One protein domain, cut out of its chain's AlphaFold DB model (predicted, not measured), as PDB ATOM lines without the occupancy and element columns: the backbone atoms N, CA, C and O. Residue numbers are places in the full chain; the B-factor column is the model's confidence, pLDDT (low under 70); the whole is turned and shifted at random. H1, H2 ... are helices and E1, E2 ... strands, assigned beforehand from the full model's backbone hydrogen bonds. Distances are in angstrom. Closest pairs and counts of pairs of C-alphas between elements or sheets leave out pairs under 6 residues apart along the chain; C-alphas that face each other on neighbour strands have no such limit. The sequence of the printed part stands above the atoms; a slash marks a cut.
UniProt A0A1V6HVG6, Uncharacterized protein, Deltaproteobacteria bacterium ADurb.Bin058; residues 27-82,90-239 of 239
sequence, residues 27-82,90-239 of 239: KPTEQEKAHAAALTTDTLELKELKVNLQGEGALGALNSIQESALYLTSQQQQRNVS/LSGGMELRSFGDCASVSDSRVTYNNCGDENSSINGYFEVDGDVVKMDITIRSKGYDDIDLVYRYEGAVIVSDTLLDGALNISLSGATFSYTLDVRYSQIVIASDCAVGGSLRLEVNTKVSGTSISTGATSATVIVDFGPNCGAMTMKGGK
ATOM      1  N   LYS A  27     -20.842   9.470  50.621       94.19
ATOM      2  CA  LYS A  27     -21.975   9.218  51.513       94.19
ATOM      3  C   LYS A  27     -22.763   8.006  50.997       94.19
ATOM      4  O   LYS A  27     -23.349   8.133  49.915       94.19
ATOM      5  N   PRO A  28     -22.809   6.878  51.729       93.50
ATOM      6  CA  PRO A  28     -23.585   5.724  51.304       93.50
ATOM      7  C   PRO A  28     -25.085   5.992  51.429       93.50
ATOM      8  O   PRO A  28     -25.544   6.699  52.334       93.50
ATOM      9  N   THR A  29     -25.843   5.417  50.509       93.94
ATOM     10  CA  THR A  29     -27.299   5.302  50.568       93.94
ATOM     11  C   THR A  29     -27.709   4.270  51.618       93.94
ATOM     12  O   THR A  29     -26.913   3.426  52.027       93.94
ATOM     13  N   GLU A  30     -28.969   4.302  52.052       95.25
ATOM     14  CA  GLU A  30     -29.480   3.297  52.995       95.25
ATOM     15  C   GLU A  30     -29.482   1.882  52.394       95.25
ATOM     16  O   GLU A  30     -29.250   0.920  53.117       95.25
ATOM     17  N   GLN A  31     -29.654   1.746  51.072       94.50
ATOM     18  CA  GLN A  31     -29.539   0.451  50.393       94.50
ATOM     19  C   GLN A  31     -28.096  -0.067  50.388       94.50
ATOM     20  O   GLN A  31     -27.873  -1.225  50.722       94.50
ATOM     21  N   GLU A  32     -27.104   0.784  50.089       94.44
ATOM     22  CA  GLU A  32     -25.687   0.395  50.185       94.44
ATOM     23  C   GLU A  32     -25.343  -0.052  51.617       94.44
ATOM     24  O   GLU A  32     -24.709  -1.088  51.804       94.44
ATOM     25  N   LYS A  33     -25.821   0.657  52.648       96.19
ATOM     26  CA  LYS A  33     -25.630   0.220  54.042       96.19
ATOM     27  C   LYS A  33     -26.288  -1.128  54.336       96.19
ATOM     28  O   LYS A  33     -25.676  -1.957  55.002       96.19
ATOM     29  N   ALA A  34     -27.512  -1.342  53.852       95.56
ATOM     30  CA  ALA A  34     -28.239  -2.591  54.050       95.56
ATOM     31  C   ALA A  34     -27.511  -3.776  53.402       95.56
ATOM     32  O   ALA A  34     -27.332  -4.789  54.064       95.56
ATOM     33  N   HIS A  35     -27.013  -3.633  52.169       95.38
ATOM     34  CA  HIS A  35     -26.233  -4.684  51.507       95.38
ATOM     35  C   HIS A  35     -24.871  -4.924  52.171       95.38
ATOM     36  O   HIS A  35     -24.431  -6.065  52.257       95.38
ATOM     37  N   ALA A  36     -24.208  -3.883  52.684       96.31
ATOM     38  CA  ALA A  36     -22.969  -4.059  53.442       96.31
ATOM     39  C   ALA A  36     -23.197  -4.825  54.756       96.31
ATOM     40  O   ALA A  36     -22.387  -5.676  55.114       96.31
ATOM     41  N   ALA A  37     -24.305  -4.550  55.451       95.25
ATOM     42  CA  ALA A  37     -24.702  -5.296  56.641       95.25
ATOM     43  C   ALA A  37     -25.120  -6.736  56.299       95.25
ATOM     44  O   ALA A  37     -24.613  -7.669  56.919       95.25
ATOM     45  N   ALA A  38     -25.963  -6.922  55.277       94.31
ATOM     46  CA  ALA A  38     -26.401  -8.235  54.807       94.31
ATOM     47  C   ALA A  38     -25.206  -9.120  54.461       94.31
ATOM     48  O   ALA A  38     -25.098 -10.210  54.991       94.31
ATOM     49  N   LEU A  39     -24.222  -8.600  53.724       94.50
ATOM     50  CA  LEU A  39     -23.018  -9.354  53.383       94.50
ATOM     51  C   LEU A  39     -22.285  -9.876  54.632       94.50
ATOM     52  O   LEU A  39     -21.824 -11.016  54.633       94.50
ATOM     53  N   THR A  40     -22.205  -9.099  55.720       93.94
ATOM     54  CA  THR A  40     -21.640  -9.604  56.984       93.94
ATOM     55  C   THR A  40     -22.524 -10.665  57.640       93.94
ATOM     56  O   THR A  40     -21.994 -11.686  58.071       93.94
ATOM     57  N   THR A  41     -23.845 -10.471  57.668       92.81
ATOM     58  CA  THR A  41     -24.813 -11.430  58.223       92.81
ATOM     59  C   THR A  41     -24.824 -12.744  57.441       92.81
ATOM     60  O   THR A  41     -24.639 -13.795  58.045       92.81
ATOM     61  N   ASP A  42     -24.919 -12.691  56.115       92.94
ATOM     62  CA  ASP A  42     -24.901 -13.846  55.212       92.94
ATOM     63  C   ASP A  42     -23.609 -14.658  55.390       92.94
ATOM     64  O   ASP A  42     -23.606 -15.885  55.374       92.94
ATOM     65  N   THR A  43     -22.481 -13.987  55.642       93.88
ATOM     66  CA  THR A  43     -21.218 -14.690  55.923       93.88
ATOM     67  C   THR A  43     -21.224 -15.376  57.288       93.88
ATOM     68  O   THR A  43     -20.619 -16.436  57.442       93.88
ATOM     69  N   LEU A  44     -21.923 -14.816  58.282       92.38
ATOM     70  CA  LEU A  44     -22.108 -15.464  59.581       92.38
ATOM     71  C   LEU A  44     -22.990 -16.715  59.484       92.38
ATOM     72  O   LEU A  44     -22.798 -17.628  60.285       92.38
ATOM     73  N   GLU A  45     -23.884 -16.812  58.497       90.38
ATOM     74  CA  GLU A  45     -24.692 -18.020  58.265       90.38
ATOM     75  C   GLU A  45     -23.833 -19.240  57.903       90.38
ATOM     76  O   GLU A  45     -24.233 -20.376  58.159       90.38
ATOM     77  N   LEU A  46     -22.596 -19.045  57.424       90.75
ATOM     78  CA  LEU A  46     -21.652 -20.149  57.214       90.75
ATOM     79  C   LEU A  46     -21.302 -20.893  58.516       90.75
ATOM     80  O   LEU A  46     -20.822 -22.026  58.448       90.75
ATOM     81  N   LYS A  47     -21.584 -20.323  59.699       88.00
ATOM     82  CA  LYS A  47     -21.490 -21.041  60.983       88.00
ATOM     83  C   LYS A  47     -22.390 -22.263  61.043       88.00
ATOM     84  O   LYS A  47     -22.060 -23.188  61.781       88.00
ATOM     85  N   GLU A  48     -23.483 -22.297  60.283       84.81
ATOM     86  CA  GLU A  48     -24.353 -23.469  60.229       84.81
ATOM     87  C   GLU A  48     -23.582 -24.712  59.778       84.81
ATOM     88  O   GLU A  48     -23.843 -25.793  60.291       84.81
ATOM     89  N   LEU A  49     -22.531 -24.580  58.956       84.19
ATOM     90  CA  LEU A  49     -21.656 -25.708  58.609       84.19
ATOM     91  C   LEU A  49     -20.955 -26.329  59.826       84.19
ATOM     92  O   LEU A  49     -20.579 -27.494  59.781       84.19
ATOM     93  N   LYS A  50     -20.787 -25.589  60.927       83.38
ATOM     94  CA  LYS A  50     -20.195 -26.108  62.170       83.38
ATOM     95  C   LYS A  50     -21.162 -27.007  62.945       83.38
ATOM     96  O   LYS A  50     -20.718 -27.794  63.778       83.38
ATOM     97  N   VAL A  51     -22.466 -26.861  62.713       81.12
ATOM     98  CA  VAL A  51     -23.532 -27.547  63.462       81.12
ATOM     99  C   VAL A  51     -24.236 -28.588  62.592       81.12
ATOM    100  O   VAL A  51     -24.514 -29.692  63.056       81.12
ATOM    101  N   ASN A  52     -24.485 -28.259  61.325       79.50
ATOM    102  CA  ASN A  52     -25.135 -29.100  60.334       79.50
ATOM    103  C   ASN A  52     -24.389 -29.048  58.985       79.50
ATOM    104  O   ASN A  52     -24.551 -28.134  58.176       79.50
ATOM    105  N   LEU A  53     -23.607 -30.090  58.710       76.62
ATOM    106  CA  LEU A  53     -22.785 -30.239  57.503       76.62
ATOM    107  C   LEU A  53     -23.592 -30.642  56.246       76.62
ATOM    108  O   LEU A  53     -23.095 -31.371  55.396       76.62
ATOM    109  N   GLN A  54     -24.835 -30.184  56.093       71.69
ATOM    110  CA  GLN A  54     -25.654 -30.484  54.905       71.69
ATOM    111  C   GLN A  54     -25.363 -29.559  53.712       71.69
ATOM    112  O   GLN A  54     -25.748 -29.860  52.587       71.69
ATOM    113  N   GLY A  55     -24.640 -28.456  53.931       71.75
ATOM    114  CA  GLY A  55     -24.055 -27.619  52.878       71.75
ATOM    115  C   GLY A  55     -25.030 -26.797  52.023       71.75
ATOM    116  O   GLY A  55     -24.622 -25.771  51.491       71.75
ATOM    117  N   GLU A  56     -26.316 -27.155  51.935       78.88
ATOM    118  CA  GLU A  56     -27.327 -26.387  51.185       78.88
ATOM    119  C   GLU A  56     -27.466 -24.948  51.696       78.88
ATOM    120  O   GLU A  56     -27.438 -24.004  50.904       78.88
ATOM    121  N   GLY A  57     -27.533 -24.765  53.020       80.44
ATOM    122  CA  GLY A  57     -27.556 -23.435  53.633       80.44
ATOM    123  C   GLY A  57     -26.301 -22.620  53.306       80.44
ATOM    124  O   GLY A  57     -26.398 -21.435  53.007       80.44
ATOM    125  N   ALA A  58     -25.133 -23.268  53.250       86.44
ATOM    126  CA  ALA A  58     -23.886 -22.600  52.890       86.44
ATOM    127  C   ALA A  58     -23.851 -22.170  51.421       86.44
ATOM    128  O   ALA A  58     -23.375 -21.081  51.117       86.44
ATOM    129  N   LEU A  59     -24.386 -22.983  50.504       87.19
ATOM    130  CA  LEU A  59     -24.543 -22.580  49.105       87.19
ATOM    131  C   LEU A  59     -25.480 -21.372  48.980       87.19
ATOM    132  O   LEU A  59     -25.160 -20.437  48.247       87.19
ATOM    133  N   GLY A  60     -26.588 -21.363  49.730       86.62
ATOM    134  CA  GLY A  60     -27.493 -20.215  49.830       86.62
ATOM    135  C   GLY A  60     -26.778 -18.948  50.302       86.62
ATOM    136  O   GLY A  60     -26.842 -17.925  49.620       86.62
ATOM    137  N   ALA A  61     -26.013 -19.046  51.392       89.44
ATOM    138  CA  ALA A  61     -25.203 -17.951  51.919       89.44
ATOM    139  C   ALA A  61     -24.203 -17.412  50.880       89.44
ATOM    140  O   ALA A  61     -24.086 -16.200  50.712       89.44
ATOM    141  N   LEU A  62     -23.527 -18.281  50.113       90.56
ATOM    142  CA  LEU A  62     -22.623 -17.842  49.039       90.56
ATOM    143  C   LEU A  62     -23.334 -17.029  47.953       90.56
ATOM    144  O   LEU A  62     -22.772 -16.045  47.468       90.56
ATOM    145  N   ASN A  63     -24.560 -17.409  47.586       88.69
ATOM    146  CA  ASN A  63     -25.347 -16.636  46.632       88.69
ATOM    147  C   ASN A  63     -25.734 -15.260  47.199       88.69
ATOM    148  O   ASN A  63     -25.569 -14.261  46.501       88.69
ATOM    149  N   SER A  64     -26.170 -15.185  48.460       90.56
ATOM    150  CA  SER A  64     -26.512 -13.914  49.119       90.56
ATOM    151  C   SER A  64     -25.296 -12.984  49.261       90.56
ATOM    152  O   SER A  64     -25.370 -11.796  48.922       90.56
ATOM    153  N   ILE A  65     -24.133 -13.537  49.637       92.88
ATOM    154  CA  ILE A  65     -22.848 -12.816  49.675       92.88
ATOM    155  C   ILE A  65     -22.518 -12.255  48.291       92.88
ATOM    156  O   ILE A  65     -22.206 -11.067  48.164       92.88
ATOM    157  N   GLN A  66     -22.597 -13.090  47.247       91.75
ATOM    158  CA  GLN A  66     -22.345 -12.667  45.870       91.75
ATOM    159  C   GLN A  66     -23.296 -11.538  45.457       91.75
ATOM    160  O   GLN A  66     -22.842 -10.538  44.903       91.75
ATOM    161  N   GLU A  67     -24.596 -11.674  45.718       90.00
ATOM    162  CA  GLU A  67     -25.612 -10.689  45.346       90.00
ATOM    163  C   GLU A  67     -25.342  -9.325  45.992       90.00
ATOM    164  O   GLU A  67     -25.258  -8.311  45.291       90.00
ATOM    165  N   SER A  68     -25.125  -9.293  47.308       92.44
ATOM    166  CA  SER A  68     -24.837  -8.051  48.031       92.44
ATOM    167  C   SER A  68     -23.520  -7.409  47.587       92.44
ATOM    168  O   SER A  68     -23.435  -6.187  47.424       92.44
ATOM    169  N   ALA A  69     -22.493  -8.218  47.323       93.06
ATOM    170  CA  ALA A  69     -21.206  -7.732  46.845       93.06
ATOM    171  C   ALA A  69     -21.291  -7.157  45.420       93.06
ATOM    172  O   ALA A  69     -20.729  -6.092  45.135       93.06
ATOM    173  N   LEU A  70     -22.018  -7.831  44.524       89.44
ATOM    174  CA  LEU A  70     -22.291  -7.348  43.172       89.44
ATOM    175  C   LEU A  70     -23.138  -6.077  43.196       89.44
ATOM    176  O   LEU A  70     -22.843  -5.150  42.447       89.44
ATOM    177  N   TYR A  71     -24.129  -5.977  44.086       90.25
ATOM    178  CA  TYR A  71     -24.892  -4.744  44.255       90.25
ATOM    179  C   TYR A  71     -23.959  -3.570  44.577       90.25
ATOM    180  O   TYR A  71     -23.906  -2.602  43.815       90.25
ATOM    181  N   LEU A  72     -23.156  -3.673  45.641       92.50
ATOM    182  CA  LEU A  72     -22.253  -2.601  46.079       92.50
ATOM    183  C   LEU A  72     -21.251  -2.206  44.992       92.50
ATOM    184  O   LEU A  72     -21.058  -1.024  44.694       92.50
ATOM    185  N   THR A  73     -20.623  -3.199  44.368       90.38
ATOM    186  CA  THR A  73     -19.630  -2.945  43.326       90.38
ATOM    187  C   THR A  73     -20.260  -2.406  42.040       90.38
ATOM    188  O   THR A  73     -19.661  -1.532  41.416       90.38
ATOM    189  N   SER A  74     -21.485  -2.804  41.681       86.06
ATOM    190  CA  SER A  74     -22.216  -2.244  40.533       86.06
ATOM    191  C   SER A  74     -22.567  -0.765  40.731       86.06
ATOM    192  O   SER A  74     -22.382   0.033  39.810       86.06
ATOM    193  N   GLN A  75     -22.981  -0.359  41.939       88.38
ATOM    194  CA  GLN A  75     -23.207   1.054  42.262       88.38
ATOM    195  C   GLN A  75     -21.913   1.851  42.085       88.38
ATOM    196  O   GLN A  75     -21.902   2.936  41.502       88.38
ATOM    197  N   GLN A  76     -20.783   1.289  42.516       90.19
ATOM    198  CA  GLN A  76     -19.495   1.935  42.314       90.19
ATOM    199  C   GLN A  76     -19.056   1.949  40.843       90.19
ATOM    200  O   GLN A  76     -18.486   2.944  40.396       90.19
ATOM    201  N   GLN A  77     -19.355   0.918  40.053       84.81
ATOM    202  CA  GLN A  77     -19.129   0.938  38.605       84.81
ATOM    203  C   GLN A  77     -19.923   2.058  37.932       84.81
ATOM    204  O   GLN A  77     -19.357   2.773  37.105       84.81
ATOM    205  N   GLN A  78     -21.181   2.266  38.334       83.00
ATOM    206  CA  GLN A  78     -22.012   3.375  37.858       83.00
ATOM    207  C   GLN A  78     -21.412   4.738  38.222       83.00
ATOM    208  O   GLN A  78     -21.421   5.643  37.395       83.00
ATOM    209  N   ARG A  79     -20.825   4.883  39.419       84.19
ATOM    210  CA  ARG A  79     -20.079   6.097  39.811       84.19
ATOM    211  C   ARG A  79     -18.765   6.262  39.031       84.19
ATOM    212  O   ARG A  79     -18.324   7.384  38.796       84.19
ATOM    213  N   ASN A  80     -18.124   5.157  38.647       82.12
ATOM    214  CA  ASN A  80     -16.849   5.120  37.925       82.12
ATOM    215  C   ASN A  80     -16.983   5.452  36.428       82.12
ATOM    216  O   ASN A  80     -15.990   5.831  35.785       82.12
ATOM    217  N   VAL A  81     -18.175   5.278  35.854       74.44
ATOM    218  CA  VAL A  81     -18.516   5.728  34.502       74.44
ATOM    219  C   VAL A  81     -19.184   7.104  34.578       74.44
ATOM    220  O   VAL A  81     -19.955   7.400  35.479       74.44
ATOM    221  N   SER A  82     -18.856   7.995  33.641       57.19
ATOM    222  CA  SER A  82     -19.561   9.280  33.511       57.19
ATOM    223  C   SER A  82     -21.059   9.018  33.248       57.19
ATOM    224  O   SER A  82     -21.347   8.036  32.558       57.19
ATOM    225  N   LEU A  90     -24.628  -6.589  34.733       50.62
ATOM    226  CA  LEU A  90     -24.693  -7.951  35.275       50.62
ATOM    227  C   LEU A  90     -25.371  -8.089  36.652       50.62
ATOM    228  O   LEU A  90     -24.765  -8.564  37.607       50.62
ATOM    229  N   SER A  91     -26.656  -7.749  36.742       44.44
ATOM    230  CA  SER A  91     -27.520  -8.153  37.859       44.44
ATOM    231  C   SER A  91     -28.020  -9.588  37.638       44.44
ATOM    232  O   SER A  91     -29.210  -9.822  37.433       44.44
ATOM    233  N   GLY A  92     -27.094 -10.541  37.558       45.81
ATOM    234  CA  GLY A  92     -27.403 -11.964  37.437       45.81
ATOM    235  C   GLY A  92     -27.032 -12.675  38.726       45.81
ATOM    236  O   GLY A  92     -25.886 -13.103  38.872       45.81
ATOM    237  N   GLY A  93     -27.979 -12.779  39.660       49.22
ATOM    238  CA  GLY A  93     -27.871 -13.722  40.773       49.22
ATOM    239  C   GLY A  93     -27.800 -15.154  40.240       49.22
ATOM    240  O   GLY A  93     -28.281 -15.439  39.140       49.22
ATOM    241  N   MET A  94     -27.161 -16.052  40.983       56.50
ATOM    242  CA  MET A  94     -27.190 -17.470  40.643       56.50
ATOM    243  C   MET A  94     -28.553 -18.022  41.064       56.50
ATOM    244  O   MET A  94     -28.925 -17.947  42.231       56.50
ATOM    245  N   GLU A  95     -29.302 -18.605  40.131       54.41
ATOM    246  CA  GLU A  95     -30.462 -19.412  40.503       54.41
ATOM    247  C   GLU A  95     -29.939 -20.777  40.969       54.41
ATOM    248  O   GLU A  95     -29.623 -21.655  40.161       54.41
ATOM    249  N   LEU A  96     -29.758 -20.927  42.285       55.59
ATOM    250  CA  LEU A  96     -29.404 -22.207  42.891       55.59
ATOM    251  C   LEU A  96     -30.559 -23.181  42.681       55.59
ATOM    252  O   LEU A  96     -31.590 -23.106  43.350       55.59
ATOM    253  N   ARG A  97     -30.386 -24.120  41.751       56.75
ATOM    254  CA  ARG A  97     -31.247 -25.301  41.693       56.75
ATOM    255  C   ARG A  97     -30.920 -26.176  42.902       56.75
ATOM    256  O   ARG A  97     -29.753 -26.324  43.247       56.75
ATOM    257  N   SER A  98     -31.937 -26.734  43.559       58.97
ATOM    258  CA  SER A  98     -31.708 -27.706  44.637       58.97
ATOM    259  C   SER A  98     -30.907 -28.880  44.070       58.97
ATOM    260  O   SER A  98     -31.334 -29.521  43.109       58.97
ATOM    261  N   PHE A  99     -29.721 -29.117  44.634       61.97
ATOM    262  CA  PHE A  99     -28.799 -30.161  44.178       61.97
ATOM    263  C   PHE A  99     -29.067 -31.529  44.841       61.97
ATOM    264  O   PHE A  99     -28.402 -32.506  44.499       61.97
ATOM    265  N   GLY A 100     -30.071 -31.617  45.725       58.69
ATOM    266  CA  GLY A 100     -30.491 -32.839  46.420       58.69
ATOM    267  C   GLY A 100     -29.440 -33.426  47.378       58.69
ATOM    268  O   GLY A 100     -28.373 -32.851  47.588       58.69
ATOM    269  N   ASP A 101     -29.723 -34.623  47.914       69.38
ATOM    270  CA  ASP A 101     -28.866 -35.385  48.850       69.38
ATOM    271  C   ASP A 101     -27.629 -36.022  48.169       69.38
ATOM    272  O   ASP A 101     -27.343 -37.211  48.313       69.38
ATOM    273  N   CYS A 102     -26.902 -35.266  47.353       83.75
ATOM    274  CA  CYS A 102     -25.734 -35.759  46.617       83.75
ATOM    275  C   CYS A 102     -24.404 -35.475  47.342       83.75
ATOM    276  O   CYS A 102     -23.354 -36.014  46.978       83.75
ATOM    277  N   ALA A 103     -24.435 -34.588  48.339       87.88
ATOM    278  CA  ALA A 103     -23.266 -34.206  49.105       87.88
ATOM    279  C   ALA A 103     -22.798 -35.376  49.977       87.88
ATOM    280  O   ALA A 103     -23.588 -36.056  50.630       87.88
ATOM    281  N   SER A 104     -21.488 -35.589  50.015       89.94
ATOM    282  CA  SER A 104     -20.859 -36.543  50.926       89.94
ATOM    283  C   SER A 104     -20.248 -35.798  52.103       89.94
ATOM    284  O   SER A 104     -19.498 -34.840  51.914       89.94
ATOM    285  N   VAL A 105     -20.566 -36.231  53.319       89.75
ATOM    286  CA  VAL A 105     -20.034 -35.639  54.549       89.75
ATOM    287  C   VAL A 105     -19.028 -36.604  55.161       89.75
ATOM    288  O   VAL A 105     -19.350 -37.768  55.400       89.75
ATOM    289  N   SER A 106     -17.812 -36.125  55.412       88.62
ATOM    290  CA  SER A 106     -16.768 -36.857  56.129       88.62
ATOM    291  C   SER A 106     -16.099 -35.923  57.120       88.62
ATOM    292  O   SER A 106     -15.547 -34.899  56.721       88.62
ATOM    293  N   ASP A 107     -16.123 -36.294  58.397       87.06
ATOM    294  CA  ASP A 107     -15.571 -35.509  59.503       87.06
ATOM    295  C   ASP A 107     -16.076 -34.059  59.487       87.06
ATOM    296  O   ASP A 107     -17.242 -33.807  59.783       87.06
ATOM    297  N   SER A 108     -15.214 -33.112  59.122       91.69
ATOM    298  CA  SER A 108     -15.513 -31.685  59.049       91.69
ATOM    299  C   SER A 108     -15.644 -31.158  57.617       91.69
ATOM    300  O   SER A 108     -15.582 -29.951  57.385       91.69
ATOM    301  N   ARG A 109     -15.807 -32.049  56.633       93.81
ATOM    302  CA  ARG A 109     -15.812 -31.709  55.209       93.81
ATOM    303  C   ARG A 109     -17.075 -32.189  54.507       93.81
ATOM    304  O   ARG A 109     -17.429 -33.365  54.570       93.81
ATOM    305  N   VAL A 110     -17.697 -31.281  53.764       92.25
ATOM    306  CA  VAL A 110     -18.777 -31.558  52.811       92.25
ATOM    307  C   VAL A 110     -18.174 -31.550  51.418       92.25
ATOM    308  O   VAL A 110     -17.581 -30.555  51.018       92.25
ATOM    309  N   THR A 111     -18.297 -32.644  50.676       93.94
ATOM    310  CA  THR A 111     -17.755 -32.772  49.319       93.94
ATOM    311  C   THR A 111     -18.871 -33.041  48.322       93.94
ATOM    312  O   THR A 111     -19.664 -33.970  48.491       93.94
ATOM    313  N   TYR A 112     -18.876 -32.258  47.251       92.75
ATOM    314  CA  TYR A 112     -19.740 -32.406  46.091       92.75
ATOM    315  C   TYR A 112     -18.927 -32.999  44.944       92.75
ATOM    316  O   TYR A 112     -17.876 -32.467  44.576       92.75
ATOM    317  N   ASN A 113     -19.414 -34.089  44.363       92.88
ATOM    318  CA  ASN A 113     -18.776 -34.730  43.220       92.88
ATOM    319  C   ASN A 113     -19.804 -34.928  42.109       92.88
ATOM    320  O   ASN A 113     -20.612 -35.853  42.165       92.88
ATOM    321  N   ASN A 114     -19.771 -34.025  41.131       90.56
ATOM    322  CA  ASN A 114     -20.705 -33.946  40.014       90.56
ATOM    323  C   ASN A 114     -22.178 -34.085  40.438       90.56
ATOM    324  O   ASN A 114     -22.962 -34.827  39.852       90.56
ATOM    325  N   CYS A 115     -22.519 -33.365  41.495       89.12
ATOM    326  CA  CYS A 115     -23.846 -33.277  42.074       89.12
ATOM    327  C   CYS A 115     -24.788 -32.495  41.152       89.12
ATOM    328  O   CYS A 115     -24.494 -31.341  40.860       89.12
ATOM    329  N   GLY A 116     -25.906 -33.074  40.716       86.31
ATOM    330  CA  GLY A 116     -26.869 -32.417  39.824       86.31
ATOM    331  C   GLY A 116     -27.146 -33.227  38.557       86.31
ATOM    332  O   GLY A 116     -27.151 -34.457  38.592       86.31
ATOM    333  N   ASP A 117     -27.397 -32.542  37.445       83.94
ATOM    334  CA  ASP A 117     -27.759 -33.127  36.155       83.94
ATOM    335  C   ASP A 117     -26.902 -32.576  34.993       83.94
ATOM    336  O   ASP A 117     -25.869 -31.933  35.184       83.94
ATOM    337  N   GLU A 118     -27.299 -32.870  33.753       81.06
ATOM    338  CA  GLU A 118     -26.603 -32.423  32.537       81.06
ATOM    339  C   GLU A 118     -26.669 -30.905  32.280       81.06
ATOM    340  O   GLU A 118     -25.946 -30.381  31.423       81.06
ATOM    341  N   ASN A 119     -27.552 -30.205  32.990       83.12
ATOM    342  CA  ASN A 119     -27.802 -28.779  32.849       83.12
ATOM    343  C   ASN A 119     -27.246 -27.990  34.028       83.12
ATOM    344  O   ASN A 119     -26.895 -26.831  33.849       83.12
ATOM    345  N   SER A 120     -27.121 -28.579  35.213       86.06
ATOM    346  CA  SER A 120     -26.405 -27.948  36.312       86.06
ATOM    347  C   SER A 120     -25.687 -28.969  37.170       86.06
ATOM    348  O   SER A 120     -26.284 -29.955  37.591       86.06
ATOM    349  N   SER A 121     -24.413 -28.712  37.458       90.44
ATOM    350  CA  SER A 121     -23.632 -29.558  38.346       90.44
ATOM    351  C   SER A 121     -22.777 -28.756  39.314       90.44
ATOM    352  O   SER A 121     -22.250 -27.697  38.976       90.44
ATOM    353  N   ILE A 122     -22.611 -29.287  40.519       91.62
ATOM    354  CA  ILE A 122     -21.718 -28.762  41.545       91.62
ATOM    355  C   ILE A 122     -20.594 -29.757  41.839       91.62
ATOM    356  O   ILE A 122     -20.792 -30.969  41.946       91.62
ATOM    357  N   ASN A 123     -19.386 -29.217  41.948       94.62
ATOM    358  CA  ASN A 123     -18.170 -29.925  42.308       94.62
ATOM    359  C   ASN A 123     -17.408 -29.109  43.346       94.62
ATOM    360  O   ASN A 123     -17.416 -27.884  43.279       94.62
ATOM    361  N   GLY A 124     -16.703 -29.777  44.253       95.62
ATOM    362  CA  GLY A 124     -15.834 -29.106  45.212       95.62
ATOM    363  C   GLY A 124     -16.183 -29.432  46.652       95.62
ATOM    364  O   GLY A 124     -16.707 -30.510  46.934       95.62
ATOM    365  N   TYR A 125     -15.856 -28.539  47.580       94.69
ATOM    366  CA  TYR A 125     -16.050 -28.800  48.999       94.69
ATOM    367  C   TYR A 125     -16.218 -27.547  49.861       94.69
ATOM    368  O   TYR A 125     -15.728 -26.469  49.527       94.69
ATOM    369  N   PHE A 126     -16.839 -27.764  51.019       95.06
ATOM    370  CA  PHE A 126     -16.663 -26.962  52.226       95.06
ATOM    371  C   PHE A 126     -15.863 -27.774  53.241       95.06
ATOM    372  O   PHE A 126     -16.102 -28.969  53.399       95.06
ATOM    373  N   GLU A 127     -14.928 -27.146  53.940       95.62
ATOM    374  CA  GLU A 127     -14.160 -27.763  55.022       95.62
ATOM    375  C   GLU A 127     -14.152 -26.829  56.228       95.62
ATOM    376  O   GLU A 127     -13.858 -25.640  56.102       95.62
ATOM    377  N   VAL A 128     -14.476 -27.375  57.393       95.19
ATOM    378  CA  VAL A 128     -14.524 -26.656  58.662       95.19
ATOM    379  C   VAL A 128     -13.332 -27.079  59.520       95.19
ATOM    380  O   VAL A 128     -13.077 -28.266  59.716       95.19
ATOM    381  N   ASP A 129     -12.602 -26.105  60.050       94.31
ATOM    382  CA  ASP A 129     -11.500 -26.304  60.994       94.31
ATOM    383  C   ASP A 129     -11.616 -25.270  62.123       94.31
ATOM    384  O   ASP A 129     -11.208 -24.113  61.992       94.31
ATOM    385  N   GLY A 130     -12.275 -25.664  63.216       93.06
ATOM    386  CA  GLY A 130     -12.648 -24.750  64.297       93.06
ATOM    387  C   GLY A 130     -13.619 -23.662  63.821       93.06
ATOM    388  O   GLY A 130     -14.769 -23.954  63.494       93.06
ATOM    389  N   ASP A 131     -13.156 -22.411  63.804       94.88
ATOM    390  CA  ASP A 131     -13.902 -21.255  63.280       94.88
ATOM    391  C   ASP A 131     -13.593 -20.958  61.807       94.88
ATOM    392  O   ASP A 131     -14.184 -20.053  61.225       94.88
ATOM    393  N   VAL A 132     -12.660 -21.683  61.189       96.00
ATOM    394  CA  VAL A 132     -12.293 -21.471  59.789       96.00
ATOM    395  C   VAL A 132     -13.214 -22.291  58.897       96.00
ATOM    396  O   VAL A 132     -13.246 -23.515  58.994       96.00
ATOM    397  N   VAL A 133     -13.906 -21.624  57.979       96.25
ATOM    398  CA  VAL A 133     -14.629 -22.250  56.873       96.25
ATOM    399  C   VAL A 133     -13.822 -22.031  55.600       96.25
ATOM    400  O   VAL A 133     -13.657 -20.900  55.138       96.25
ATOM    401  N   LYS A 134     -13.298 -23.115  55.033       96.81
ATOM    402  CA  LYS A 134     -12.633 -23.136  53.729       96.81
ATOM    403  C   LYS A 134     -13.599 -23.640  52.673       96.81
ATOM    404  O   LYS A 134     -14.420 -24.517  52.941       96.81
ATOM    405  N   MET A 135     -13.462 -23.124  51.462       95.81
ATOM    406  CA  MET A 135     -14.268 -23.553  50.331       95.81
ATOM    407  C   MET A 135     -13.486 -23.499  49.027       95.81
ATOM    408  O   MET A 135     -12.676 -22.601  48.802       95.81
ATOM    409  N   ASP A 136     -13.778 -24.463  48.167       97.44
ATOM    410  CA  ASP A 136     -13.439 -24.464  46.747       97.44
ATOM    411  C   ASP A 136     -14.599 -25.173  46.054       97.44
ATOM    412  O   ASP A 136     -14.707 -26.398  46.108       97.44
ATOM    413  N   ILE A 137     -15.534 -24.391  45.528       95.06
ATOM    414  CA  ILE A 137     -16.796 -24.843  44.949       95.06
ATOM    415  C   ILE A 137     -16.872 -24.324  43.521       95.06
ATOM    416  O   ILE A 137     -16.726 -23.132  43.270       95.06
ATOM    417  N   THR A 138     -17.154 -25.214  42.580       95.38
ATOM    418  CA  THR A 138     -17.454 -24.885  41.188       95.38
ATOM    419  C   THR A 138     -18.869 -25.338  40.860       95.38
ATOM    420  O   THR A 138     -19.183 -26.523  40.967       95.38
ATOM    421  N   ILE A 139     -19.708 -24.404  40.419       91.38
ATOM    422  CA  ILE A 139     -21.069 -24.661  39.953       91.38
ATOM    423  C   ILE A 139     -21.115 -24.365  38.460       91.38
ATOM    424  O   ILE A 139     -20.895 -23.234  38.027       91.38
ATOM    425  N   ARG A 140     -21.422 -25.382  37.663       90.81
ATOM    426  CA  ARG A 140     -21.782 -25.225  36.258       90.81
ATOM    427  C   ARG A 140     -23.296 -25.143  36.152       90.81
ATOM    428  O   ARG A 140     -24.011 -25.929  36.769       90.81
ATOM    429  N   SER A 141     -23.784 -24.215  35.348       86.31
ATOM    430  CA  SER A 141     -25.199 -24.091  35.024       86.31
ATOM    431  C   SER A 141     -25.348 -23.708  33.561       86.31
ATOM    432  O   SER A 141     -24.673 -22.801  33.084       86.31
ATOM    433  N   LYS A 142     -26.227 -24.392  32.837       82.12
ATOM    434  CA  LYS A 142     -26.711 -23.952  31.535       82.12
ATOM    435  C   LYS A 142     -27.829 -22.950  31.779       82.12
ATOM    436  O   LYS A 142     -28.891 -23.304  32.293       82.12
ATOM    437  N   GLY A 143     -27.558 -21.691  31.457       65.00
ATOM    438  CA  GLY A 143     -28.535 -20.613  31.525       65.00
ATOM    439  C   GLY A 143     -29.617 -20.733  30.449       65.00
ATOM    440  O   GLY A 143     -29.628 -21.658  29.635       65.00
ATOM    441  N   TYR A 144     -30.520 -19.752  30.426       55.91
ATOM    442  CA  TYR A 144     -31.422 -19.545  29.293       55.91
ATOM    443  C   TYR A 144     -30.583 -19.351  28.009       55.91
ATOM    444  O   TYR A 144     -29.560 -18.670  28.047       55.91
ATOM    445  N   ASP A 145     -30.993 -19.984  26.904       64.88
ATOM    446  CA  ASP A 145     -30.297 -20.020  25.599       64.88
ATOM    447  C   ASP A 145     -29.030 -20.904  25.499       64.88
ATOM    448  O   ASP A 145     -28.136 -20.614  24.706       64.88
ATOM    449  N   ASP A 146     -28.938 -21.992  26.278       68.81
ATOM    450  CA  ASP A 146     -27.805 -22.945  26.258       68.81
ATOM    451  C   ASP A 146     -26.435 -22.305  26.571       68.81
ATOM    452  O   ASP A 146     -25.373 -22.840  26.238       68.81
ATOM    453  N   ILE A 147     -26.437 -21.150  27.245       76.50
ATOM    454  CA  ILE A 147     -25.209 -20.485  27.677       76.50
ATOM    455  C   ILE A 147     -24.635 -21.247  28.872       76.50
ATOM    456  O   ILE A 147     -25.209 -21.239  29.959       76.50
ATOM    457  N   ASP A 148     -23.470 -21.860  28.688       85.19
ATOM    458  CA  ASP A 148     -22.691 -22.426  29.787       85.19
ATOM    459  C   ASP A 148     -22.163 -21.301  30.694       85.19
ATOM    460  O   ASP A 148     -21.352 -20.468  30.277       85.19
ATOM    461  N   LEU A 149     -22.619 -21.300  31.945       87.44
ATOM    462  CA  LEU A 149     -22.141 -20.456  33.031       87.44
ATOM    463  C   LEU A 149     -21.360 -21.307  34.029       87.44
ATOM    464  O   LEU A 149     -21.805 -22.379  34.441       87.44
ATOM    465  N   VAL A 150     -20.198 -20.813  34.440       91.69
ATOM    466  CA  VAL A 150     -19.359 -21.444  35.460       91.69
ATOM    467  C   VAL A 150     -19.118 -20.441  36.575       91.69
ATOM    468  O   VAL A 150     -18.429 -19.444  36.367       91.69
ATOM    469  N   TYR A 151     -19.680 -20.724  37.746       91.69
ATOM    470  CA  TYR A 151     -19.433 -20.009  38.990       91.69
ATOM    471  C   TYR A 151     -18.348 -20.745  39.775       91.69
ATOM    472  O   TYR A 151     -18.408 -21.969  39.905       91.69
ATOM    473  N   ARG A 152     -17.372 -20.025  40.321       95.25
ATOM    474  CA  ARG A 152     -16.359 -20.578  41.225       95.25
ATOM    475  C   ARG A 152     -16.257 -19.718  42.473       95.25
ATOM    476  O   ARG A 152     -16.075 -18.509  42.357       95.25
ATOM    477  N   TYR A 153     -16.336 -20.365  43.626       95.12
ATOM    478  CA  TYR A 153     -16.168 -19.787  44.952       95.12
ATOM    479  C   TYR A 153     -14.941 -20.422  45.582       95.12
ATOM    480  O   TYR A 153     -14.875 -21.641  45.710       95.12
ATOM    481  N   GLU A 154     -13.969 -19.612  45.969       97.88
ATOM    482  CA  GLU A 154     -12.715 -20.093  46.529       97.88
ATOM    483  C   GLU A 154     -12.268 -19.174  47.655       97.88
ATOM    484  O   GLU A 154     -12.234 -17.957  47.495       97.88
ATOM    485  N   GLY A 155     -11.899 -19.739  48.798       97.69
ATOM    486  CA  GLY A 155     -11.356 -18.938  49.879       97.69
ATOM    487  C   GLY A 155     -11.451 -19.590  51.241       97.69
ATOM    488  O   GLY A 155     -11.798 -20.763  51.391       97.69
ATOM    489  N   ALA A 156     -11.115 -18.793  52.245       97.31
ATOM    490  CA  ALA A 156     -11.187 -19.181  53.638       97.31
ATOM    491  C   ALA A 156     -11.597 -17.976  54.473       97.31
ATOM    492  O   ALA A 156     -11.032 -16.885  54.332       97.31
ATOM    493  N   VAL A 157     -12.564 -18.195  55.354       97.06
ATOM    494  CA  VAL A 157     -13.105 -17.161  56.229       97.06
ATOM    495  C   VAL A 157     -13.149 -17.699  57.650       97.06
ATOM    496  O   VAL A 157     -13.606 -18.813  57.893       97.06
ATOM    497  N   ILE A 158     -12.645 -16.912  58.590       96.81
ATOM    498  CA  ILE A 158     -12.830 -17.114  60.020       96.81
ATOM    499  C   ILE A 158     -14.209 -16.571  60.360       96.81
ATOM    500  O   ILE A 158     -14.440 -15.373  60.219       96.81
ATOM    501  N   VAL A 159     -15.108 -17.439  60.814       93.88
ATOM    502  CA  VAL A 159     -16.486 -17.098  61.158       93.88
ATOM    503  C   VAL A 159     -16.759 -17.505  62.607       93.88
ATOM    504  O   VAL A 159     -17.111 -18.645  62.912       93.88
ATOM    505  N   SER A 160     -16.600 -16.548  63.520       92.88
ATOM    506  CA  SER A 160     -16.838 -16.727  64.960       92.88
ATOM    507  C   SER A 160     -17.964 -15.814  65.458       92.88
ATOM    508  O   SER A 160     -18.515 -15.005  64.711       92.88
ATOM    509  N   ASP A 161     -18.335 -15.925  66.732       90.56
ATOM    510  CA  ASP A 161     -19.377 -15.083  67.347       90.56
ATOM    511  C   ASP A 161     -18.999 -13.612  67.465       90.56
ATOM    512  O   ASP A 161     -19.876 -12.758  67.538       90.56
ATOM    513  N   THR A 162     -17.704 -13.307  67.429       95.12
ATOM    514  CA  THR A 162     -17.197 -11.954  67.679       95.12
ATOM    515  C   THR A 162     -16.319 -11.411  66.562       95.12
ATOM    516  O   THR A 162     -15.928 -10.246  66.612       95.12
ATOM    517  N   LEU A 163     -15.960 -12.238  65.581       95.38
ATOM    518  CA  LEU A 163     -14.988 -11.890  64.552       95.38
ATOM    519  C   LEU A 163     -15.324 -12.560  63.224       95.38
ATOM    520  O   LEU A 163     -15.538 -13.776  63.178       95.38
ATOM    521  N   LEU A 164     -15.263 -11.752  62.169       96.81
ATOM    522  CA  LEU A 164     -15.236 -12.173  60.780       96.81
ATOM    523  C   LEU A 164     -13.943 -11.670  60.116       96.81
ATOM    524  O   LEU A 164     -13.653 -10.473  60.134       96.81
ATOM    525  N   ASP A 165     -13.152 -12.575  59.544       98.12
ATOM    526  CA  ASP A 165     -11.863 -12.245  58.916       98.12
ATOM    527  C   ASP A 165     -11.538 -13.220  57.779       98.12
ATOM    528  O   ASP A 165     -11.988 -14.361  57.799       98.12
ATOM    529  N   GLY A 166     -10.751 -12.802  56.790       97.88
ATOM    530  CA  GLY A 166     -10.361 -13.656  55.661       97.88
ATOM    531  C   GLY A 166     -10.886 -13.166  54.315       97.88
ATOM    532  O   GLY A 166     -11.187 -11.984  54.142       97.88
ATOM    533  N   ALA A 167     -10.938 -14.056  53.325       97.62
ATOM    534  CA  ALA A 167     -11.237 -13.662  51.953       97.62
ATOM    535  C   ALA A 167     -11.970 -14.743  51.156       97.62
ATOM    536  O   ALA A 167     -11.726 -15.939  51.326       97.62
ATOM    537  N   LEU A 168     -12.818 -14.278  50.241       96.94
ATOM    538  CA  LEU A 168     -13.544 -15.067  49.257       96.94
ATOM    539  C   LEU A 168     -13.282 -14.496  47.865       96.94
ATOM    540  O   LEU A 168     -13.428 -13.298  47.629       96.94
ATOM    541  N   ASN A 169     -12.921 -15.363  46.932       97.00
ATOM    542  CA  ASN A 169     -12.897 -15.082  45.511       97.00
ATOM    543  C   ASN A 169     -14.113 -15.738  44.862       97.00
ATOM    544  O   ASN A 169     -14.327 -16.941  44.996       97.00
ATOM    545  N   ILE A 170     -14.898 -14.936  44.160       94.31
ATOM    546  CA  ILE A 170     -16.085 -15.365  43.437       94.31
ATOM    547  C   ILE A 170     -15.864 -15.012  41.978       94.31
ATOM    548  O   ILE A 170     -15.619 -13.856  41.639       94.31
ATOM    549  N   SER A 171     -15.946 -15.983  41.084       92.31
ATOM    550  CA  SER A 171     -15.834 -15.724  39.654       92.31
ATOM    551  C   SER A 171     -16.978 -16.347  38.889       92.31
ATOM    552  O   SER A 171     -17.471 -17.414  39.240       92.31
ATOM    553  N   LEU A 172     -17.380 -15.657  37.829       89.06
ATOM    554  CA  LEU A 172     -18.335 -16.140  36.849       89.06
ATOM    555  C   LEU A 172     -17.686 -16.065  35.477       89.06
ATOM    556  O   LEU A 172     -17.151 -15.023  35.092       89.06
ATOM    557  N   SER A 173     -17.772 -17.149  34.721       88.75
ATOM    558  CA  SER A 173     -17.380 -17.192  33.319       88.75
ATOM    559  C   SER A 173     -18.527 -17.720  32.469       88.75
ATOM    560  O   SER A 173     -19.067 -18.789  32.738       88.75
ATOM    561  N   GLY A 174     -18.877 -16.956  31.440       84.31
ATOM    562  CA  GLY A 174     -19.716 -17.373  30.326       84.31
ATOM    563  C   GLY A 174     -19.042 -17.042  28.993       84.31
ATOM    564  O   GLY A 174     -17.962 -16.448  28.948       84.31
ATOM    565  N   ALA A 175     -19.685 -17.405  27.884       82.25
ATOM    566  CA  ALA A 175     -19.099 -17.269  26.545       82.25
ATOM    567  C   ALA A 175     -18.723 -15.820  26.167       82.25
ATOM    568  O   ALA A 175     -17.713 -15.584  25.504       82.25
ATOM    569  N   THR A 176     -19.538 -14.844  26.573       77.69
ATOM    570  CA  THR A 176     -19.405 -13.430  26.179       77.69
ATOM    571  C   THR A 176     -19.149 -12.495  27.353       77.69
ATOM    572  O   THR A 176     -18.948 -11.298  27.155       77.69
ATOM    573  N   PHE A 177     -19.134 -13.003  28.581       78.75
ATOM    574  CA  PHE A 177     -18.922 -12.186  29.765       78.75
ATOM    575  C   PHE A 177     -18.248 -12.982  30.874       78.75
ATOM    576  O   PHE A 177     -18.371 -14.199  30.972       78.75
ATOM    577  N   SER A 178     -17.519 -12.274  31.722       85.44
ATOM    578  CA  SER A 178     -16.939 -12.834  32.935       85.44
ATOM    579  C   SER A 178     -16.770 -11.751  33.985       85.44
ATOM    580  O   SER A 178     -16.627 -10.570  33.651       85.44
ATOM    581  N   TYR A 179     -16.748 -12.158  35.246       86.94
ATOM    582  CA  TYR A 179     -16.259 -11.314  36.319       86.94
ATOM    583  C   TYR A 179     -15.445 -12.113  37.330       86.94
ATOM    584  O   TYR A 179     -15.606 -13.325  37.478       86.94
ATOM    585  N   THR A 180     -14.596 -11.397  38.055       92.06
ATOM    586  CA  THR A 180     -13.967 -11.845  39.293       92.06
ATOM    587  C   THR A 180     -14.262 -10.806  40.358       92.06
ATOM    588  O   THR A 180     -14.022  -9.620  40.145       92.06
ATOM    589  N   LEU A 181     -14.796 -11.261  41.477       93.06
ATOM    590  CA  LEU A 181     -15.158 -10.497  42.651       93.06
ATOM    591  C   LEU A 181     -14.322 -11.020  43.823       93.06
ATOM    592  O   LEU A 181     -14.395 -12.191  44.179       93.06
ATOM    593  N   ASP A 182     -13.517 -10.151  44.409       96.62
ATOM    594  CA  ASP A 182     -12.717 -10.409  45.599       96.62
ATOM    595  C   ASP A 182     -13.398  -9.710  46.786       96.62
ATOM    596  O   ASP A 182     -13.652  -8.503  46.754       96.62
ATOM    597  N   VAL A 183     -13.762 -10.497  47.796       97.75
ATOM    598  CA  VAL A 183     -14.407 -10.062  49.037       97.75
ATOM    599  C   VAL A 183     -13.426 -10.311  50.174       97.75
ATOM    600  O   VAL A 183     -13.056 -11.455  50.431       97.75
ATOM    601  N   ARG A 184     -12.999  -9.256  50.871       98.31
ATOM    602  CA  ARG A 184     -12.080  -9.348  52.014       98.31
ATOM    603  C   ARG A 184     -12.712  -8.774  53.252       98.31
ATOM    604  O   ARG A 184     -13.056  -7.593  53.295       98.31
ATOM    605  N   TYR A 185     -12.756  -9.600  54.275       97.94
ATOM    606  CA  TYR A 185     -13.067  -9.220  55.634       97.94
ATOM    607  C   TYR A 185     -11.745  -8.935  56.336       97.94
ATOM    608  O   TYR A 185     -10.788  -9.693  56.200       97.94
ATOM    609  N   SER A 186     -11.654  -7.806  57.025       98.00
ATOM    610  CA  SER A 186     -10.460  -7.399  57.759       98.00
ATOM    611  C   SER A 186     -10.859  -7.080  59.187       98.00
ATOM    612  O   SER A 186     -11.238  -5.951  59.507       98.00
ATOM    613  N   GLN A 187     -10.784  -8.115  60.023       97.19
ATOM    614  CA  GLN A 187     -11.086  -8.066  61.454       97.19
ATOM    615  C   GLN A 187     -12.429  -7.395  61.778       97.19
ATOM    616  O   GLN A 187     -12.500  -6.492  62.615       97.19
ATOM    617  N   ILE A 188     -13.500  -7.809  61.101       97.81
ATOM    618  CA  ILE A 188     -14.831  -7.275  61.372       97.81
ATOM    619  C   ILE A 188     -15.294  -7.787  62.730       97.81
ATOM    620  O   ILE A 188     -15.481  -8.986  62.927       97.81
ATOM    621  N   VAL A 189     -15.472  -6.862  63.666       97.44
ATOM    622  CA  VAL A 189     -15.903  -7.177  65.028       97.44
ATOM    623  C   VAL A 189     -17.417  -7.295  65.047       97.44
ATOM    624  O   VAL A 189     -18.110  -6.375  64.612       97.44
ATOM    625  N   ILE A 190     -17.920  -8.403  65.582       95.81
ATOM    626  CA  ILE A 190     -19.349  -8.684  65.700       95.81
ATOM    627  C   ILE A 190     -19.787  -8.504  67.153       95.81
ATOM    628  O   ILE A 190     -19.185  -9.056  68.074       95.81
ATOM    629  N   ALA A 191     -20.846  -7.727  67.359       94.94
ATOM    630  CA  ALA A 191     -21.525  -7.593  68.639       94.94
ATOM    631  C   ALA A 191     -23.037  -7.636  68.412       94.94
ATOM    632  O   ALA A 191     -23.570  -6.823  67.656       94.94
ATOM    633  N   SER A 192     -23.718  -8.578  69.071       89.25
ATOM    634  CA  SER A 192     -25.163  -8.806  68.910       89.25
ATOM    635  C   SER A 192     -25.569  -8.940  67.435       89.25
ATOM    636  O   SER A 192     -26.439  -8.210  66.963       89.25
ATOM    637  N   ASP A 193     -24.868  -9.817  66.708       85.44
ATOM    638  CA  ASP A 193     -25.070 -10.109  65.278       85.44
ATOM    639  C   ASP A 193     -24.898  -8.912  64.332       85.44
ATOM    640  O   ASP A 193     -25.354  -8.929  63.189       85.44
ATOM    641  N   CYS A 194     -24.202  -7.867  64.785       91.94
ATOM    642  CA  CYS A 194     -23.933  -6.680  63.990       91.94
ATOM    643  C   CYS A 194     -22.443  -6.349  63.926       91.94
ATOM    644  O   CYS A 194     -21.729  -6.439  64.926       91.94
ATOM    645  N   ALA A 195     -21.988  -5.907  62.753       94.88
ATOM    646  CA  ALA A 195     -20.649  -5.367  62.571       94.88
ATOM    647  C   ALA A 195     -20.501  -4.018  63.298       94.88
ATOM    648  O   ALA A 195     -21.225  -3.060  63.014       94.88
ATOM    649  N   VAL A 196     -19.549  -3.948  64.233       96.75
ATOM    650  CA  VAL A 196     -19.258  -2.769  65.075       96.75
ATOM    651  C   VAL A 196     -17.788  -2.325  65.010       96.75
ATOM    652  O   VAL A 196     -17.295  -1.583  65.859       96.75
ATOM    653  N   GLY A 197     -17.050  -2.808  64.015       96.94
ATOM    654  CA  GLY A 197     -15.647  -2.471  63.801       96.94
ATOM    655  C   GLY A 197     -15.042  -3.288  62.666       96.94
ATOM    656  O   GLY A 197     -15.674  -4.218  62.173       96.94
ATOM    657  N   GLY A 198     -13.816  -2.942  62.273       97.75
ATOM    658  CA  GLY A 198     -13.114  -3.567  61.149       97.75
ATOM    659  C   GLY A 198     -13.555  -3.025  59.791       97.75
ATOM    660  O   GLY A 198     -14.263  -2.017  59.704       97.75
ATOM    661  N   SER A 199     -13.110  -3.681  58.721       97.88
ATOM    662  CA  SER A 199     -13.428  -3.252  57.360       97.88
ATOM    663  C   SER A 199     -13.741  -4.404  56.414       97.88
ATOM    664  O   SER A 199     -13.262  -5.528  56.561       97.88
ATOM    665  N   LEU A 200     -14.574  -4.095  55.427       98.06
ATOM    666  CA  LEU A 200     -14.913  -4.943  54.295       98.06
ATOM    667  C   LEU A 200     -14.372  -4.280  53.031       98.06
ATOM    668  O   LEU A 200     -14.683  -3.121  52.755       98.06
ATOM    669  N   ARG A 201     -13.595  -5.008  52.233       98.06
ATOM    670  CA  ARG A 201     -13.158  -4.568  50.907       98.06
ATOM    671  C   ARG A 201     -13.753  -5.481  49.848       98.06
ATOM    672  O   ARG A 201     -13.626  -6.694  49.934       98.06
ATOM    673  N   LEU A 202     -14.346  -4.872  48.833       96.75
ATOM    674  CA  LEU A 202     -14.895  -5.529  47.659       96.75
ATOM    675  C   LEU A 202     -14.165  -5.003  46.433       96.75
ATOM    676  O   LEU A 202     -14.049  -3.788  46.260       96.75
ATOM    677  N   GLU A 203     -13.704  -5.891  45.569       94.44
ATOM    678  CA  GLU A 203     -13.096  -5.525  44.299       94.44
ATOM    679  C   GLU A 203     -13.664  -6.402  43.196       94.44
ATOM    680  O   GLU A 203     -13.548  -7.621  43.246       94.44
ATOM    681  N   VAL A 204     -14.282  -5.787  42.191       89.62
ATOM    682  CA  VAL A 204     -14.789  -6.503  41.025       89.62
ATOM    683  C   VAL A 204     -14.022  -6.080  39.784       89.62
ATOM    684  O   VAL A 204     -13.810  -4.893  39.536       89.62
ATOM    685  N   ASN A 205     -13.662  -7.066  38.977       87.31
ATOM    686  CA  ASN A 205     -13.135  -6.901  37.636       87.31
ATOM    687  C   ASN A 205     -14.055  -7.647  36.683       87.31
ATOM    688  O   ASN A 205     -14.271  -8.846  36.836       87.31
ATOM    689  N   THR A 206     -14.608  -6.946  35.701       81.94
ATOM    690  CA  THR A 206     -15.526  -7.534  34.728       81.94
ATOM    691  C   THR A 206     -14.978  -7.381  33.330       81.94
ATOM    692  O   THR A 206     -14.240  -6.442  33.025       81.94
ATOM    693  N   LYS A 207     -15.341  -8.322  32.471       80.69
ATOM    694  CA  LYS A 207     -14.972  -8.329  31.067       80.69
ATOM    695  C   LYS A 207     -16.169  -8.785  30.259       80.69
ATOM    696  O   LYS A 207     -16.653  -9.896  30.457       80.69
ATOM    697  N   VAL A 208     -16.597  -7.948  29.320       73.06
ATOM    698  CA  VAL A 208     -17.640  -8.275  28.345       73.06
ATOM    699  C   VAL A 208     -17.031  -8.253  26.945       73.06
ATOM    700  O   VAL A 208     -16.363  -7.294  26.549       73.06
ATOM    701  N   SER A 209     -17.250  -9.327  26.195       66.69
ATOM    702  CA  SER A 209     -16.826  -9.508  24.811       66.69
ATOM    703  C   SER A 209     -18.019  -9.928  23.954       66.69
ATOM    704  O   SER A 209     -18.580 -10.999  24.151       66.69
ATOM    705  N   GLY A 210     -18.393  -9.103  22.978       58.69
ATOM    706  CA  GLY A 210     -19.509  -9.356  22.066       58.69
ATOM    707  C   GLY A 210     -19.669  -8.213  21.066       58.69
ATOM    708  O   GLY A 210     -19.119  -7.135  21.261       58.69
ATOM    709  N   THR A 211     -20.382  -8.442  19.965       49.81
ATOM    710  CA  THR A 211     -20.476  -7.489  18.840       49.81
ATOM    711  C   THR A 211     -21.596  -6.451  18.975       49.81
ATOM    712  O   THR A 211     -21.654  -5.534  18.159       49.81
ATOM    713  N   SER A 212     -22.470  -6.554  19.983       48.06
ATOM    714  CA  SER A 212     -23.734  -5.791  20.053       48.06
ATOM    715  C   SER A 212     -23.997  -5.037  21.364       48.06
ATOM    716  O   SER A 212     -24.866  -4.169  21.391       48.06
ATOM    717  N   ILE A 213     -23.253  -5.315  22.436       46.50
ATOM    718  CA  ILE A 213     -23.376  -4.648  23.740       46.50
ATOM    719  C   ILE A 213     -21.954  -4.271  24.146       46.50
ATOM    720  O   ILE A 213     -21.060  -5.104  24.029       46.50
ATOM    721  N   SER A 214     -21.739  -3.005  24.508       49.59
ATOM    722  CA  SER A 214     -20.433  -2.367  24.740       49.59
ATOM    723  C   SER A 214     -19.311  -3.337  25.137       49.59
ATOM    724  O   SER A 214     -19.342  -3.927  26.218       49.59
ATOM    725  N   THR A 215     -18.298  -3.477  24.280       54.41
ATOM    726  CA  THR A 215     -17.066  -4.182  24.634       54.41
ATOM    727  C   THR A 215     -16.297  -3.356  25.656       54.41
ATOM    728  O   THR A 215     -16.085  -2.155  25.479       54.41
ATOM    729  N   GLY A 216     -15.878  -3.982  26.749       59.50
ATOM    730  CA  GLY A 216     -15.152  -3.262  27.782       59.50
ATOM    731  C   GLY A 216     -14.819  -4.118  28.986       59.50
ATOM    732  O   GLY A 216     -15.550  -5.045  29.335       59.50
ATOM    733  N   ALA A 217     -13.693  -3.785  29.611       67.56
ATOM    734  CA  ALA A 217     -13.403  -4.201  30.969       67.56
ATOM    735  C   ALA A 217     -13.767  -3.054  31.914       67.56
ATOM    736  O   ALA A 217     -13.414  -1.900  31.650       67.56
ATOM    737  N   THR A 218     -14.473  -3.357  32.998       78.62
ATOM    738  CA  THR A 218     -14.745  -2.389  34.065       78.62
ATOM    739  C   THR A 218     -14.238  -2.936  35.386       78.62
ATOM    740  O   THR A 218     -14.318  -4.137  35.640       78.62
ATOM    741  N   SER A 219     -13.724  -2.047  36.232       86.19
ATOM    742  CA  SER A 219     -13.373  -2.361  37.611       86.19
ATOM    743  C   SER A 219     -14.130  -1.455  38.572       86.19
ATOM    744  O   SER A 219     -14.498  -0.315  38.244       86.19
ATOM    745  N   ALA A 220     -14.374  -1.969  39.770       90.25
ATOM    746  CA  ALA A 220     -14.759  -1.152  40.903       90.25
ATOM    747  C   ALA A 220     -14.216  -1.733  42.196       90.25
ATOM    748  O   ALA A 220     -14.253  -2.938  42.417       90.25
ATOM    749  N   THR A 221     -13.774  -0.836  43.066       95.00
ATOM    750  CA  THR A 221     -13.420  -1.135  44.447       95.00
ATOM    751  C   THR A 221     -14.387  -0.409  45.367       95.00
ATOM    752  O   THR A 221     -14.573   0.797  45.207       95.00
ATOM    753  N   VAL A 222     -14.926  -1.106  46.365       96.88
ATOM    754  CA  VAL A 222     -15.664  -0.528  47.493       96.88
ATOM    755  C   VAL A 222     -14.972  -0.935  48.788       96.88
ATOM    756  O   VAL A 222     -14.579  -2.084  48.956       96.88
ATOM    757  N   ILE A 223     -14.798   0.011  49.705       98.19
ATOM    758  CA  ILE A 223     -14.312  -0.241  51.061       98.19
ATOM    759  C   ILE A 223     -15.374   0.276  52.019       98.19
ATOM    760  O   ILE A 223     -15.745   1.447  51.931       98.19
ATOM    761  N   VAL A 224     -15.839  -0.580  52.918       98.19
ATOM    762  CA  VAL A 224     -16.740  -0.239  54.016       98.19
ATOM    763  C   VAL A 224     -15.944  -0.318  55.311       98.19
ATOM    764  O   VAL A 224     -15.391  -1.367  55.629       98.19
ATOM    765  N   ASP A 225     -15.881   0.784  56.049       98.19
ATOM    766  CA  ASP A 225     -15.302   0.821  57.391       98.19
ATOM    767  C   ASP A 225     -16.459   0.865  58.403       98.19
ATOM    768  O   ASP A 225     -17.253   1.814  58.400       98.19
ATOM    769  N   PHE A 226     -16.584  -0.162  59.248       97.56
ATOM    770  CA  PHE A 226     -17.654  -0.249  60.245       97.56
ATOM    771  C   PHE A 226     -17.300   0.565  61.495       97.56
ATOM    772  O   PHE A 226     -16.168   0.554  61.981       97.56
ATOM    773  N   GLY A 227     -18.282   1.303  62.006       94.56
ATOM    774  CA  GLY A 227     -18.168   2.128  63.202       94.56
ATOM    775  C   GLY A 227     -18.598   1.392  64.476       94.56
ATOM    776  O   GLY A 227     -19.185   0.321  64.399       94.56
ATOM    777  N   PRO A 228     -18.388   1.994  65.660       93.50
ATOM    778  CA  PRO A 228     -18.606   1.344  66.960       93.50
ATOM    779  C   PRO A 228     -20.075   1.055  67.302       93.50
ATOM    780  O   PRO A 228     -20.355   0.359  68.274       93.50
ATOM    781  N   ASN A 229     -21.018   1.615  66.542       93.50
ATOM    782  CA  ASN A 229     -22.448   1.400  66.726       93.50
ATOM    783  C   ASN A 229     -22.981   0.591  65.549       93.50
ATOM    784  O   ASN A 229     -22.585   0.835  64.410       93.50
ATOM    785  N   CYS A 230     -23.942  -0.294  65.806       90.88
ATOM    786  CA  CYS A 230     -24.572  -1.064  64.744       90.88
ATOM    787  C   CYS A 230     -25.142  -0.152  63.639       90.88
ATOM    788  O   CYS A 230     -25.827   0.834  63.923       90.88
ATOM    789  N   GLY A 231     -24.815  -0.459  62.382       89.38
ATOM    790  CA  GLY A 231     -25.216   0.323  61.207       89.38
ATOM    791  C   GLY A 231     -24.419   1.616  60.974       89.38
ATOM    792  O   GLY A 231     -24.588   2.255  59.931       89.38
ATOM    793  N   ALA A 232     -23.533   2.013  61.893       94.38
ATOM    794  CA  ALA A 232     -22.589   3.091  61.634       94.38
ATOM    795  C   ALA A 232     -21.499   2.583  60.689       94.38
ATOM    796  O   ALA A 232     -20.840   1.589  60.972       94.38
ATOM    797  N   MET A 233     -21.297   3.270  59.569       96.94
ATOM    798  CA  MET A 233     -20.254   2.926  58.608       96.94
ATOM    799  C   MET A 233     -19.900   4.118  57.724       96.94
ATOM    800  O   MET A 233     -20.730   5.006  57.498       96.94
ATOM    801  N   THR A 234     -18.683   4.109  57.192       97.44
ATOM    802  CA  THR A 234     -18.261   4.980  56.091       97.44
ATOM    803  C   THR A 234     -17.916   4.131  54.876       97.44
ATOM    804  O   THR A 234     -17.578   2.954  55.004       97.44
ATOM    805  N   MET A 235     -18.047   4.709  53.680       98.00
ATOM    806  CA  MET A 235     -17.741   4.005  52.439       98.00
ATOM    807  C   MET A 235     -16.799   4.811  51.559       98.00
ATOM    808  O   MET A 235     -16.917   6.030  51.427       98.00
ATOM    809  N   LYS A 236     -15.862   4.104  50.936       97.31
ATOM    810  CA  LYS A 236     -14.951   4.631  49.926       97.31
ATOM    811  C   LYS A 236     -15.092   3.806  48.664       97.31
ATOM    812  O   LYS A 236     -15.325   2.603  48.735       97.31
ATOM    813  N   GLY A 237     -14.884   4.427  47.513       94.75
ATOM    814  CA  GLY A 237     -14.878   3.692  46.261       94.75
ATOM    815  C   GLY A 237     -14.094   4.365  45.152       94.75
ATOM    816  O   GLY A 237     -13.752   5.546  45.235       94.75
ATOM    817  N   GLY A 238     -13.760   3.576  44.137       90.69
ATOM    818  CA  GLY A 238     -13.043   4.018  42.943       90.69
ATOM    819  C   GLY A 238     -12.797   2.865  41.971       90.69
ATOM    820  O   GLY A 238     -13.516   1.863  42.017       90.69
ATOM    821  N   LYS A 239     -11.825   3.028  41.065       86.12
ATOM    822  CA  LYS A 239     -11.442   2.017  40.061       86.12
ATOM    823  C   LYS A 239     -10.232   1.221  40.493       86.12
ATOM    824  O   LYS A 239      -9.311   1.858  41.048       86.12
TER     825      LYS A 239
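Overview. This is residues 27 to 82 and 90 to 239 of the 239 residues of an uncharacterized protein of Deltaproteobacteria bacterium ADurb.Bin058 (UniProt A0A1V6HVG6). One broad, twisted sheet of ten antiparallel strands makes a wall, and a helical hairpin of two long helices, H1 and H2, packs on one of its faces, while the other face bears no named helix. H2 crosses the strands, and H1 runs beside it, where the bending sheet curls round it. The printed part has 206 residues, with two named helices followed by ten named strands that stand in the sheet in chain order, E1 to E10; the class is mixed, helices and strands. The whole is compact, with a radius of gyration of the C-alphas of 17.2 A, yet flat, spanning 49 by 46 by 20 A.

Arrangement. The sheet runs E1, residues 104 to 106, E2, 109 to 116, E3, 120 to 129, E4, 132 to 142, E5, 148 to 159, E6, 163 to 173, E7, 177 to 191, E8, 194 to 208, E9, 216 to 226, and E10, 233 to 238. It is a meander, each strand the antiparallel neighbour of the one before, with E1 and E10 as edge strands. In the hairpin E1 and E2, N 104 and O 111 are within hydrogen-bond range at 2.9 A; in E7 and E8, N 182 and O 203 at 2.8 A; in E9 and E10, N 223 and O 236 at 2.8 A. E8 bends by 100 degrees at residue 197, and E7 by 67 degrees at residue 187. H2, residues 56 to 80, is on the sheet at a height of 8.4 A, across the strands, at 76 degrees to E6 on the local plane. H2 touches E9, the closest C-alphas being those of Gln 77 and Ala 220, 5.4 A apart. H1, residues 30 to 50, is on the same face, two layers in all, helices over one face of a sheet. H1 and H2 touch at a shallow tilt of 25 degrees, opposite ways, their closest C-alphas, of His 35 and Ser 68, 5.0 A apart. Every O i to N i+4 pair is within hydrogen-bond range in H2, and 12 of 17 in H1.

Along the chain. H1 begins at C-alpha 30, (-29.480, 3.297, 52.995), and is 32.2 A long; H2 is 35.8 A long. E7 measures 39.2 A and E8 36.2 A, against 6.6 A for E1. E10 ends at C-alpha 238, (-13.043, 4.018, 42.943).

Size, cuts and confidence. The C-alphas farthest apart, of Ser 82 and Asp 107, are 51.9 A apart. Residues 83 to 89 are not printed, and C-alphas 82 and 90 are 18.1 A apart across this cut. Of the links that are printed whole, E8 to E9 and E9 to E10 are short and the others tight. The mean pLDDT of the printed part is 86.8; residue 82 and residues 90 to 101, 143 to 146 and 209 to 217 are under 70.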